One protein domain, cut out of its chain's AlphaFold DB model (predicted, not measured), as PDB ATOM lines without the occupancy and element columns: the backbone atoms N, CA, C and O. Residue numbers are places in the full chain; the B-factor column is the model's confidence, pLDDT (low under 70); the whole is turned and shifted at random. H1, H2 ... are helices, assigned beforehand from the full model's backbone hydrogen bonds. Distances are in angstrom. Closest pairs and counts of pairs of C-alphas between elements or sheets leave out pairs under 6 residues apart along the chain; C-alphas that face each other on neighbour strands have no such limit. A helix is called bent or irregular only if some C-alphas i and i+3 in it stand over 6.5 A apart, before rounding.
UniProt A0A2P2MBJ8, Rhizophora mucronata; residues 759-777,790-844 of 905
ATOM      1  N   ARG A 759     182.368 219.651 152.297       78.19
ATOM      2  CA  ARG A 759     181.207 220.508 151.989       78.19
ATOM      3  C   ARG A 759     180.005 219.738 151.451       78.19
ATOM      4  O   ARG A 759     178.949 220.353 151.313       78.19
ATOM      5  N   PHE A 760     180.146 218.447 151.159       83.75
ATOM      6  CA  PHE A 760     179.105 217.656 150.505       83.75
ATOM      7  C   PHE A 760     177.773 217.678 151.271       83.75
ATOM      8  O   PHE A 760     176.726 217.843 150.653       83.75
ATOM      9  N   GLU A 761     177.805 217.656 152.608       82.56
ATOM     10  CA  GLU A 761     176.605 217.772 153.449       82.56
ATOM     11  C   GLU A 761     175.790 219.055 153.190       82.56
ATOM     12  O   GLU A 761     174.562 219.047 153.245       82.56
ATOM     13  N   SER A 762     176.454 220.158 152.834       82.25
ATOM     14  CA  SER A 762     175.792 221.446 152.572       82.25
ATOM     15  C   SER A 762     175.167 221.555 151.174       82.25
ATOM     16  O   SER A 762     174.421 222.501 150.899       82.25
ATOM     17  N   PHE A 763     175.457 220.613 150.266       83.44
ATOM     18  CA  PHE A 763     175.002 220.674 148.873       83.44
ATOM     19  C   PHE A 763     173.486 220.506 148.728       83.44
ATOM     20  O   PHE A 763     172.890 221.341 148.039       83.44
ATOM     21  N   PRO A 764     172.827 219.525 149.378       84.56
ATOM     22  CA  PRO A 764     171.374 219.401 149.315       84.56
ATOM     23  C   PRO A 764     170.638 220.666 149.775       84.56
ATOM     24  O   PRO A 764     169.702 221.117 149.112       84.56
ATOM     25  N   GLU A 765     171.090 221.293 150.865       80.62
ATOM     26  CA  GLU A 765     170.490 222.532 151.374       80.62
ATOM     27  C   GLU A 765     170.664 223.690 150.375       80.62
ATOM     28  O   GLU A 765     169.701 224.383 150.027       80.62
ATOM     29  N   ALA A 766     171.882 223.882 149.857       79.56
ATOM     30  CA  ALA A 766     172.176 224.922 148.876       79.56
ATOM     31  C   ALA A 766     171.401 224.720 147.561       79.56
ATOM     32  O   ALA A 766     170.918 225.693 146.972       79.56
ATOM     33  N   PHE A 767     171.246 223.468 147.122       80.31
ATOM     34  CA  PHE A 767     170.471 223.094 145.942       80.31
ATOM     35  C   PHE A 767     168.999 223.479 146.108       80.31
ATOM     36  O   PHE A 767     168.456 224.230 145.295       80.31
ATOM     37  N   VAL A 768     168.362 223.070 147.206       76.00
ATOM     38  CA  VAL A 768     166.947 223.384 147.454       76.00
ATOM     39  C   VAL A 768     166.725 224.891 147.618       76.00
ATOM     40  O   VAL A 768     165.735 225.439 147.119       76.00
ATOM     41  N   LYS A 769     167.660 225.596 148.267       73.81
ATOM     42  CA  LYS A 769     167.573 227.042 148.508       73.81
ATOM     43  C   LYS A 769     167.723 227.895 147.245       73.81
ATOM     44  O   LYS A 769     167.115 228.967 147.182       73.81
ATOM     45  N   ASN A 770     168.477 227.434 146.250       72.12
ATOM     46  CA  ASN A 770     168.783 228.228 145.059       72.12
ATOM     47  C   ASN A 770     168.059 227.754 143.789       72.12
ATOM     48  O   ASN A 770     167.734 228.588 142.949       72.12
ATOM     49  N   LEU A 771     167.799 226.450 143.643       69.25
ATOM     50  CA  LEU A 771     167.324 225.848 142.389       69.25
ATOM     51  C   LEU A 771     165.897 225.284 142.469       69.25
ATOM     52  O   LEU A 771     165.216 225.222 141.447       69.25
ATOM     53  N   VAL A 772     165.397 224.926 143.659       65.88
ATOM     54  CA  VAL A 772     164.033 224.386 143.821       65.88
ATOM     55  C   VAL A 772     163.015 225.507 144.062       65.88
ATOM     56  O   VAL A 772     163.199 226.372 144.925       65.88
ATOM     57  N   SER A 773     161.912 225.476 143.300       56.41
ATOM     58  CA  SER A 773     160.832 226.471 143.362       56.41
ATOM     59  C   SER A 773     160.107 226.491 144.720       56.41
ATOM     60  O   SER A 773     160.011 225.485 145.427       56.41
ATOM     61  N   LEU A 774     159.522 227.643 145.073       53.41
ATOM     62  CA  LEU A 774     158.749 227.846 146.312       53.41
ATOM     63  C   LEU A 774     157.583 226.849 146.494       53.41
ATOM     64  O   LEU A 774     157.198 226.578 147.631       53.41
ATOM     65  N   LYS A 775     157.043 226.278 145.405       47.44
ATOM     66  CA  LYS A 775     155.968 225.268 145.438       47.44
ATOM     67  C   LYS A 775     156.502 223.900 145.892       47.44
ATOM     68  O   LYS A 775     155.884 223.279 146.747       47.44
ATOM     69  N   GLY A 776     157.691 223.504 145.424       49.78
ATOM     70  CA  GLY A 776     158.399 222.309 145.906       49.78
ATOM     71  C   GLY A 776     158.779 222.400 147.387       49.78
ATOM     72  O   GLY A 776     158.697 221.409 148.101       49.78
ATOM     73  N   ARG A 777     159.080 223.610 147.887       50.88
ATOM     74  CA  ARG A 777     159.266 223.833 149.331       50.88
ATOM     75  C   ARG A 777     157.958 223.677 150.111       50.88
ATOM     76  O   ARG A 777     157.941 223.003 151.124       50.88
ATOM     77  N   GLN A 790     166.841 217.061 161.260       59.28
ATOM     78  CA  GLN A 790     167.246 215.836 160.555       59.28
ATOM     79  C   GLN A 790     166.226 215.415 159.486       59.28
ATOM     80  O   GLN A 790     166.615 215.001 158.395       59.28
ATOM     81  N   ALA A 791     164.928 215.573 159.763       60.75
ATOM     82  CA  ALA A 791     163.865 215.273 158.803       60.75
ATOM     83  C   ALA A 791     163.899 216.225 157.595       60.75
ATOM     84  O   ALA A 791     163.718 215.799 156.454       60.75
ATOM     85  N   MET A 792     164.196 217.504 157.834       65.00
ATOM     86  CA  MET A 792     164.359 218.525 156.805       65.00
ATOM     87  C   MET A 792     165.613 218.268 155.959       65.00
ATOM     88  O   MET A 792     165.525 218.288 154.733       65.00
ATOM     89  N   ASN A 793     166.744 217.925 156.584       71.75
ATOM     90  CA  ASN A 793     167.967 217.550 155.870       71.75
ATOM     91  C   ASN A 793     167.761 216.299 155.006       71.75
ATOM     92  O   ASN A 793     168.231 216.248 153.870       71.75
ATOM     93  N   LYS A 794     166.983 215.324 155.489       78.00
ATOM     94  CA  LYS A 794     166.613 214.130 154.721       78.00
ATOM     95  C   LYS A 794     165.704 214.442 153.538       78.00
ATOM     96  O   LYS A 794     165.928 213.920 152.448       78.00
ATOM     97  N   ALA A 795     164.724 215.326 153.716       71.94
ATOM     98  CA  ALA A 795     163.881 215.794 152.619       71.94
ATOM     99  C   ALA A 795     164.700 216.552 151.556       71.94
ATOM    100  O   ALA A 795     164.499 216.354 150.358       71.94
ATOM    101  N   TYR A 796     165.663 217.378 151.978       80.12
ATOM    102  CA  TYR A 796     166.584 218.057 151.065       80.12
ATOM    103  C   TYR A 796     167.481 217.073 150.312       80.12
ATOM    104  O   TYR A 796     167.609 217.187 149.093       80.12
ATOM    105  N   ALA A 797     168.035 216.072 150.999       81.62
ATOM    106  CA  ALA A 797     168.823 215.014 150.376       81.62
ATOM    107  C   ALA A 797     168.001 214.189 149.372       81.62
ATOM    108  O   ALA A 797     168.484 213.918 148.276       81.62
ATOM    109  N   ALA A 798     166.744 213.864 149.685       80.62
ATOM    110  CA  ALA A 798     165.847 213.142 148.780       80.62
ATOM    111  C   ALA A 798     165.507 213.943 147.510       80.62
ATOM    112  O   ALA A 798     165.408 213.368 146.430       80.62
ATOM    113  N   MET A 799     165.370 215.271 147.606       76.69
ATOM    114  CA  MET A 799     165.191 216.138 146.430       76.69
ATOM    115  C   MET A 799     166.478 216.311 145.612       76.69
ATOM    116  O   MET A 799     166.414 216.523 144.403       76.69
ATOM    117  N   PHE A 800     167.640 216.245 146.260       83.94
ATOM    118  CA  PHE A 800     168.946 216.379 145.615       83.94
ATOM    119  C   PHE A 800     169.411 215.087 144.923       83.94
ATOM    120  O   PHE A 800     170.016 215.154 143.854       83.94
ATOM    121  N   ALA A 801     169.108 213.919 145.501       85.19
ATOM    122  CA  ALA A 801     169.615 212.624 145.051       85.19
ATOM    123  C   ALA A 801     169.332 212.309 143.568       85.19
ATOM    124  O   ALA A 801     170.278 211.922 142.886       85.19
ATOM    125  N   PRO A 802     168.120 212.525 143.011       83.31
ATOM    126  CA  PRO A 802     167.864 212.272 141.592       83.31
ATOM    127  C   PRO A 802     168.756 213.117 140.681       83.31
ATOM    128  O   PRO A 802     169.314 212.612 139.716       83.31
ATOM    129  N   PHE A 803     168.947 214.394 141.020       83.62
ATOM    130  CA  PHE A 803     169.773 215.302 140.230       83.62
ATOM    131  C   PHE A 803     171.255 214.913 140.276       83.62
ATOM    132  O   PHE A 803     171.918 214.862 139.244       83.62
ATOM    133  N   TRP A 804     171.776 214.610 141.468       86.75
ATOM    134  CA  TRP A 804     173.151 214.138 141.618       86.75
ATOM    135  C   TRP A 804     173.380 212.812 140.890       86.75
ATOM    136  O   TRP A 804     174.366 212.668 140.171       86.75
ATOM    137  N   ASN A 805     172.455 211.862 141.025       89.44
ATOM    138  CA  ASN A 805     172.583 210.549 140.407       89.44
ATOM    139  C   ASN A 805     172.526 210.623 138.880       89.44
ATOM    140  O   ASN A 805     173.278 209.899 138.239       89.44
ATOM    141  N   GLU A 806     171.740 211.527 138.288       85.88
ATOM    142  CA  GLU A 806     171.775 211.766 136.837       85.88
ATOM    143  C   GLU A 806     173.117 212.351 136.370       85.88
ATOM    144  O   GLU A 806     173.610 211.978 135.307       85.88
ATOM    145  N   ILE A 807     173.774 213.197 137.174       84.69
ATOM    146  CA  ILE A 807     175.137 213.669 136.869       84.69
ATOM    147  C   ILE A 807     176.125 212.501 136.894       84.69
ATOM    148  O   ILE A 807     176.911 212.340 135.963       84.69
ATOM    149  N   ILE A 808     176.092 211.674 137.942       87.56
ATOM    150  CA  ILE A 808     176.976 210.505 138.058       87.56
ATOM    151  C   ILE A 808     176.705 209.503 136.929       87.56
ATOM    152  O   ILE A 808     177.643 208.960 136.348       87.56
ATOM    153  N   LYS A 809     175.436 209.304 136.565       84.50
ATOM    154  CA  LYS A 809     175.028 208.470 135.436       84.50
ATOM    155  C   LYS A 809     175.532 209.034 134.109       84.50
ATOM    156  O   LYS A 809     176.105 208.281 133.337       84.50
ATOM    157  N   SER A 810     175.448 210.346 133.897       85.44
ATOM    158  CA  SER A 810     176.013 211.009 132.711       85.44
ATOM    159  C   SER A 810     177.534 210.824 132.636       85.44
ATOM    160  O   SER A 810     178.062 210.445 131.597       85.44
ATOM    161  N   LEU A 811     178.252 210.993 133.757       83.75
ATOM    162  CA  LEU A 811     179.696 210.715 133.825       83.75
ATOM    163  C   LEU A 811     180.013 209.254 133.500       83.75
ATOM    164  O   LEU A 811     181.064 208.956 132.929       83.75
ATOM    165  N   ARG A 812     179.119 208.336 133.876       89.38
ATOM    166  CA  ARG A 812     179.253 206.928 133.532       89.38
ATOM    167  C   ARG A 812     178.986 206.676 132.048       89.38
ATOM    168  O   ARG A 812     179.746 205.920 131.448       89.38
ATOM    169  N   GLU A 813     177.943 207.274 131.480       80.19
ATOM    170  CA  GLU A 813     177.570 207.178 130.061       80.19
ATOM    171  C   GLU A 813     178.658 207.751 129.143       80.19
ATOM    172  O   GLU A 813     178.924 207.188 128.084       80.19
ATOM    173  N   GLU A 814     179.354 208.800 129.585       85.31
ATOM    174  CA  GLU A 814     180.515 209.388 128.902       85.31
ATOM    175  C   GLU A 814     181.848 208.655 129.201       85.31
ATOM    176  O   GLU A 814     182.918 209.141 128.838       85.31
ATOM    177  N   ASP A 815     181.802 207.480 129.845       85.50
ATOM    178  CA  ASP A 815     182.956 206.622 130.177       85.50
ATOM    179  C   ASP A 815     184.038 207.274 131.081       85.50
ATOM    180  O   ASP A 815     185.176 206.804 131.141       85.50
ATOM    181  N   TYR A 816     183.705 208.313 131.858       80.44
ATOM    182  CA  TYR A 816     184.650 208.930 132.806       80.44
ATOM    183  C   TYR A 816     184.833 208.144 134.111       80.44
ATOM    184  O   TYR A 816     185.859 208.298 134.775       80.44
ATOM    185  N   ILE A 817     183.853 207.319 134.492       90.06
ATOM    186  CA  ILE A 817     183.872 206.487 135.707       90.06
ATOM    187  C   ILE A 817     183.409 205.057 135.401       90.06
ATOM    188  O   ILE A 817     182.684 204.815 134.441       90.06
ATOM    189  N   SER A 818     183.801 204.087 136.225       90.12
ATOM    190  CA  SER A 818     183.345 202.694 136.138       90.12
ATOM    191  C   SER A 818     181.987 202.471 136.820       90.12
ATOM    192  O   SER A 818     181.566 203.261 137.660       90.12
ATOM    193  N   ASN A 819     181.315 201.346 136.532       87.25
ATOM    194  CA  ASN A 819     180.065 200.966 137.222       87.25
ATOM    195  C   ASN A 819     180.246 200.906 138.748       87.25
ATOM    196  O   ASN A 819     179.390 201.355 139.495       87.25
ATOM    197  N   ARG A 820     181.396 200.401 139.213       88.00
ATOM    198  CA  ARG A 820     181.702 200.338 140.645       88.00
ATOM    199  C   ARG A 820     181.829 201.734 141.255       88.00
ATOM    200  O   ARG A 820     181.391 201.949 142.375       88.00
ATOM    201  N   GLU A 821     182.455 202.669 140.549       86.38
ATOM    202  CA  GLU A 821     182.582 204.054 141.016       86.38
ATOM    203  C   GLU A 821     181.237 204.781 140.981       86.38
ATOM    204  O   GLU A 821     180.931 205.510 141.918       86.38
ATOM    205  N   MET A 822     180.402 204.525 139.971       88.00
ATOM    206  CA  MET A 822     179.021 205.011 139.909       88.00
ATOM    207  C   MET A 822     178.225 204.574 141.147       88.00
ATOM    208  O   MET A 822     177.625 205.421 141.806       88.00
ATOM    209  N   ASP A 823     178.282 203.292 141.518       86.25
ATOM    210  CA  ASP A 823     177.584 202.769 142.702       86.25
ATOM    211  C   ASP A 823     178.098 203.403 144.005       86.25
ATOM    212  O   ASP A 823     177.325 203.698 144.914       86.25
ATOM    213  N   LEU A 824     179.410 203.657 144.098       86.94
ATOM    214  CA  LEU A 824     180.023 204.287 145.272       86.94
ATOM    215  C   LEU A 824     179.685 205.779 145.401       86.94
ATOM    216  O   LEU A 824     179.602 206.285 146.523       86.94
ATOM    217  N   LEU A 825     179.534 206.478 144.272       86.81
ATOM    218  CA  LEU A 825     179.269 207.919 144.190       86.81
ATOM    219  C   LEU A 825     177.776 208.267 144.236       86.81
ATOM    220  O   LEU A 825     177.433 209.414 144.538       86.81
ATOM    221  N   SER A 826     176.899 207.309 143.940       87.25
ATOM    222  CA  SER A 826     175.451 207.514 143.925       87.25
ATOM    223  C   SER A 826     174.898 207.762 145.330       87.25
ATOM    224  O   SER A 826     175.276 207.109 146.304       87.25
ATOM    225  N   VAL A 827     173.980 208.721 145.435       87.44
ATOM    226  CA  VAL A 827     173.258 209.035 146.671       87.44
ATOM    227  C   VAL A 827     172.029 208.123 146.756       87.44
ATOM    228  O   VAL A 827     171.234 208.090 145.811       87.44
ATOM    229  N   PRO A 828     171.820 207.401 147.870       83.81
ATOM    230  CA  PRO A 828     170.589 206.648 148.088       83.81
ATOM    231  C   PRO A 828     169.350 207.552 148.010       83.81
ATOM    232  O   PRO A 828     169.398 208.731 148.361       83.81
ATOM    233  N   SER A 829     168.205 207.004 147.601       70.88
ATOM    234  CA  SER A 829     166.979 207.792 147.378       70.88
ATOM    235  C   SER A 829     166.478 208.540 148.617       70.88
ATOM    236  O   SER A 829     165.678 209.460 148.489       70.88
ATOM    237  N   ASN A 830     166.921 208.155 149.823       72.12
ATOM    238  CA  ASN A 830     166.535 208.771 151.094       72.12
ATOM    239  C   ASN A 830     165.010 208.764 151.367       72.12
ATOM    240  O   ASN A 830     164.537 209.373 152.326       72.12
ATOM    241  N   THR A 831     164.231 208.004 150.589       63.28
ATOM    242  CA  THR A 831     162.774 207.830 150.731       63.28
ATOM    243  C   THR A 831     162.382 206.701 151.693       63.28
ATOM    244  O   THR A 831     161.202 206.501 151.968       63.28
ATOM    245  N   GLY A 832     163.358 205.955 152.221       64.56
ATOM    246  CA  GLY A 832     163.132 204.820 153.119       64.56
ATOM    247  C   GLY A 832     162.669 205.203 154.533       64.56
ATOM    248  O   GLY A 832     162.670 206.370 154.919       64.56
ATOM    249  N   SER A 833     162.326 204.195 155.342       61.84
ATOM    250  CA  SER A 833     161.779 204.358 156.703       61.84
ATOM    251  C   SER A 833     162.785 204.814 157.773       61.84
ATOM    252  O   SER A 833     162.384 205.096 158.898       61.84
ATOM    253  N   LEU A 834     164.085 204.838 157.462       68.19
ATOM    254  CA  LEU A 834     165.125 205.303 158.385       68.19
ATOM    255  C   LEU A 834     164.986 206.814 158.596       68.19
ATOM    256  O   LEU A 834     164.711 207.540 157.648       68.19
ATOM    257  N   ARG A 835     165.156 207.316 159.822       66.31
ATOM    258  CA  ARG A 835     165.018 208.761 160.108       66.31
ATOM    259  C   ARG A 835     166.262 209.584 159.740       66.31
ATOM    260  O   ARG A 835     166.189 210.807 159.750       66.31
ATOM    261  N   LEU A 836     167.366 208.922 159.387       76.00
ATOM    262  CA  LEU A 836     168.646 209.546 159.052       76.00
ATOM    263  C   LEU A 836     168.806 209.789 157.541       76.00
ATOM    264  O   LEU A 836     168.159 209.128 156.726       76.00
ATOM    265  N   VAL A 837     169.703 210.711 157.181       79.69
ATOM    266  CA  VAL A 837     170.195 210.872 155.809       79.69
ATOM    267  C   VAL A 837     171.199 209.763 155.512       79.69
ATOM    268  O   VAL A 837     172.185 209.609 156.224       79.69
ATOM    269  N   GLN A 838     170.947 209.011 154.452       82.44
ATOM    270  CA  GLN A 838     171.859 208.028 153.896       82.44
ATOM    271  C   GLN A 838     172.764 208.727 152.887       82.44
ATOM    272  O   GLN A 838     172.299 209.272 151.876       82.44
ATOM    273  N   TRP A 839     174.058 208.727 153.189       86.44
ATOM    274  CA  TRP A 839     175.085 209.346 152.363       86.44
ATOM    275  C   TRP A 839     175.711 208.320 151.403       86.44
ATOM    276  O   TRP A 839     175.703 207.123 151.690       86.44
ATOM    277  N   PRO A 840     176.269 208.761 150.263       87.06
ATOM    278  CA  PRO A 840     177.033 207.901 149.365       87.06
ATOM    279  C   PRO A 840     178.148 207.117 150.062       87.06
ATOM    280  O   PRO A 840     178.844 207.629 150.944       87.06
ATOM    281  N   LEU A 841     178.402 205.900 149.580       84.56
ATOM    282  CA  LEU A 841     179.398 204.999 150.162       84.56
ATOM    283  C   LEU A 841     180.823 205.564 150.119       84.56
ATOM    284  O   LEU A 841     181.621 205.253 151.000       84.56
ATOM    285  N   PHE A 842     181.159 206.418 149.148       85.12
ATOM    286  CA  PHE A 842     182.490 207.036 149.092       85.12
ATOM    287  C   PHE A 842     182.792 207.962 150.287       85.12
ATOM    288  O   PHE A 842     183.962 208.139 150.627       85.12
ATOM    289  N   LEU A 843     181.768 208.528 150.941       83.62
ATOM    290  CA  LEU A 843     181.923 209.351 152.151       83.62
ATOM    291  C   LEU A 843     182.051 208.482 153.411       83.62
ATOM    292  O   LEU A 843     182.751 208.843 154.356       83.62
ATOM    293  N   LEU A 844     181.409 207.312 153.403       83.81
ATOM    294  CA  LEU A 844     181.333 206.391 154.543       83.81
ATOM    295  C   LEU A 844     182.421 205.300 154.521       83.81
ATOM    296  O   LEU A 844     182.610 204.582 155.507       83.81
TER     297      LEU A 844
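Overview. This is residues 759 to 777 and 790 to 844 of the 905 residues of a protein of Rhizophora mucronata (UniProt A0A2P2MBJ8). One long helix, H3, bent into two arms, makes the spine of this domain: H1 packs at a steep angle on its first arm H3a, and H4 folds back along part of its second arm H3b as a helical hairpin. From H4 a long loop, residues 826 to 840, runs back toward the H3a end and returns to the short H5, which packs on H4; the short H2 lies out past H1, far from the middle. The printed part has 74 residues with five named helices, in the order H1, H2, H3, H4, H5, and no named strand; the class is all helix. It is compact, with a radius of gyration of the C-alphas of 12.8 A, and spans 36 by 26 by 22 A.

Along the chain. By its hydrogen bonds H3 was assigned as one helix, residues 790 to 813, but it is bent: C-alphas 799 and 802 are 6.7 A apart. Its arm H3a, residues 790 to 799, is 14.3 A long and begins with C-alpha 790 at (167.246, 215.836, 160.555). Its arm H3b, residues 802 to 813, is 15.9 A long and ends with C-alpha 813 at (177.570, 207.178, 130.061). H1, residues 762 to 771, is 14.0 A long. H4, residues 819 to 825, is 9.9 A long. H2, residues 774 to 777, and H5, residues 841 to 844, are each 5.0 A long; C-alpha 844 is at (181.333, 206.391, 154.543).

Arrangement. H3a and H3b stand at a steep tilt of 44 degrees. H1 touches H3a at a steep tilt of 60 degrees, the same way; their closest C-alphas, those of Pro 764 and Ala 797, are 5.2 A apart. H3b, with residues 808 to 812 alone, touches H4 at a shallow tilt of 31 degrees, opposite ways, a helical hairpin; the closest C-alphas, those of Ile 808 and Met 822, are 6.1 A apart. H4 touches H5, with the C-alphas of Leu 824 and Leu 841 closest at 5.0 A. H2 is close to H1 but not clearly touching, the closest C-alphas being those of Val 768 and Arg 777, 7.9 A apart. H1 and H4 are apart, and so are H3b and H5. In H1, H3a, H3b and H4 every O i to N i+4 pair is within hydrogen-bond range; H2 and H5 are too short for such a pair, and their single O i to N i+3 pair is within range in H5 but not in H2.

Size, cuts and confidence. The two C-alphas farthest apart, those of Lys 775 and Ser 818, are 36.7 A apart. Residues 778 to 789 are not printed, and C-alphas 777 and 790 are 15.9 A apart across this cut, which lies in the link from H2 to H3. The links H1 to H2 and H3 to H4 are tight; H4 to H5 is long. Mean pLDDT of the printed part is 78.2; residues 771 to 777, 790 to 792 and 831 to 835 are under 70.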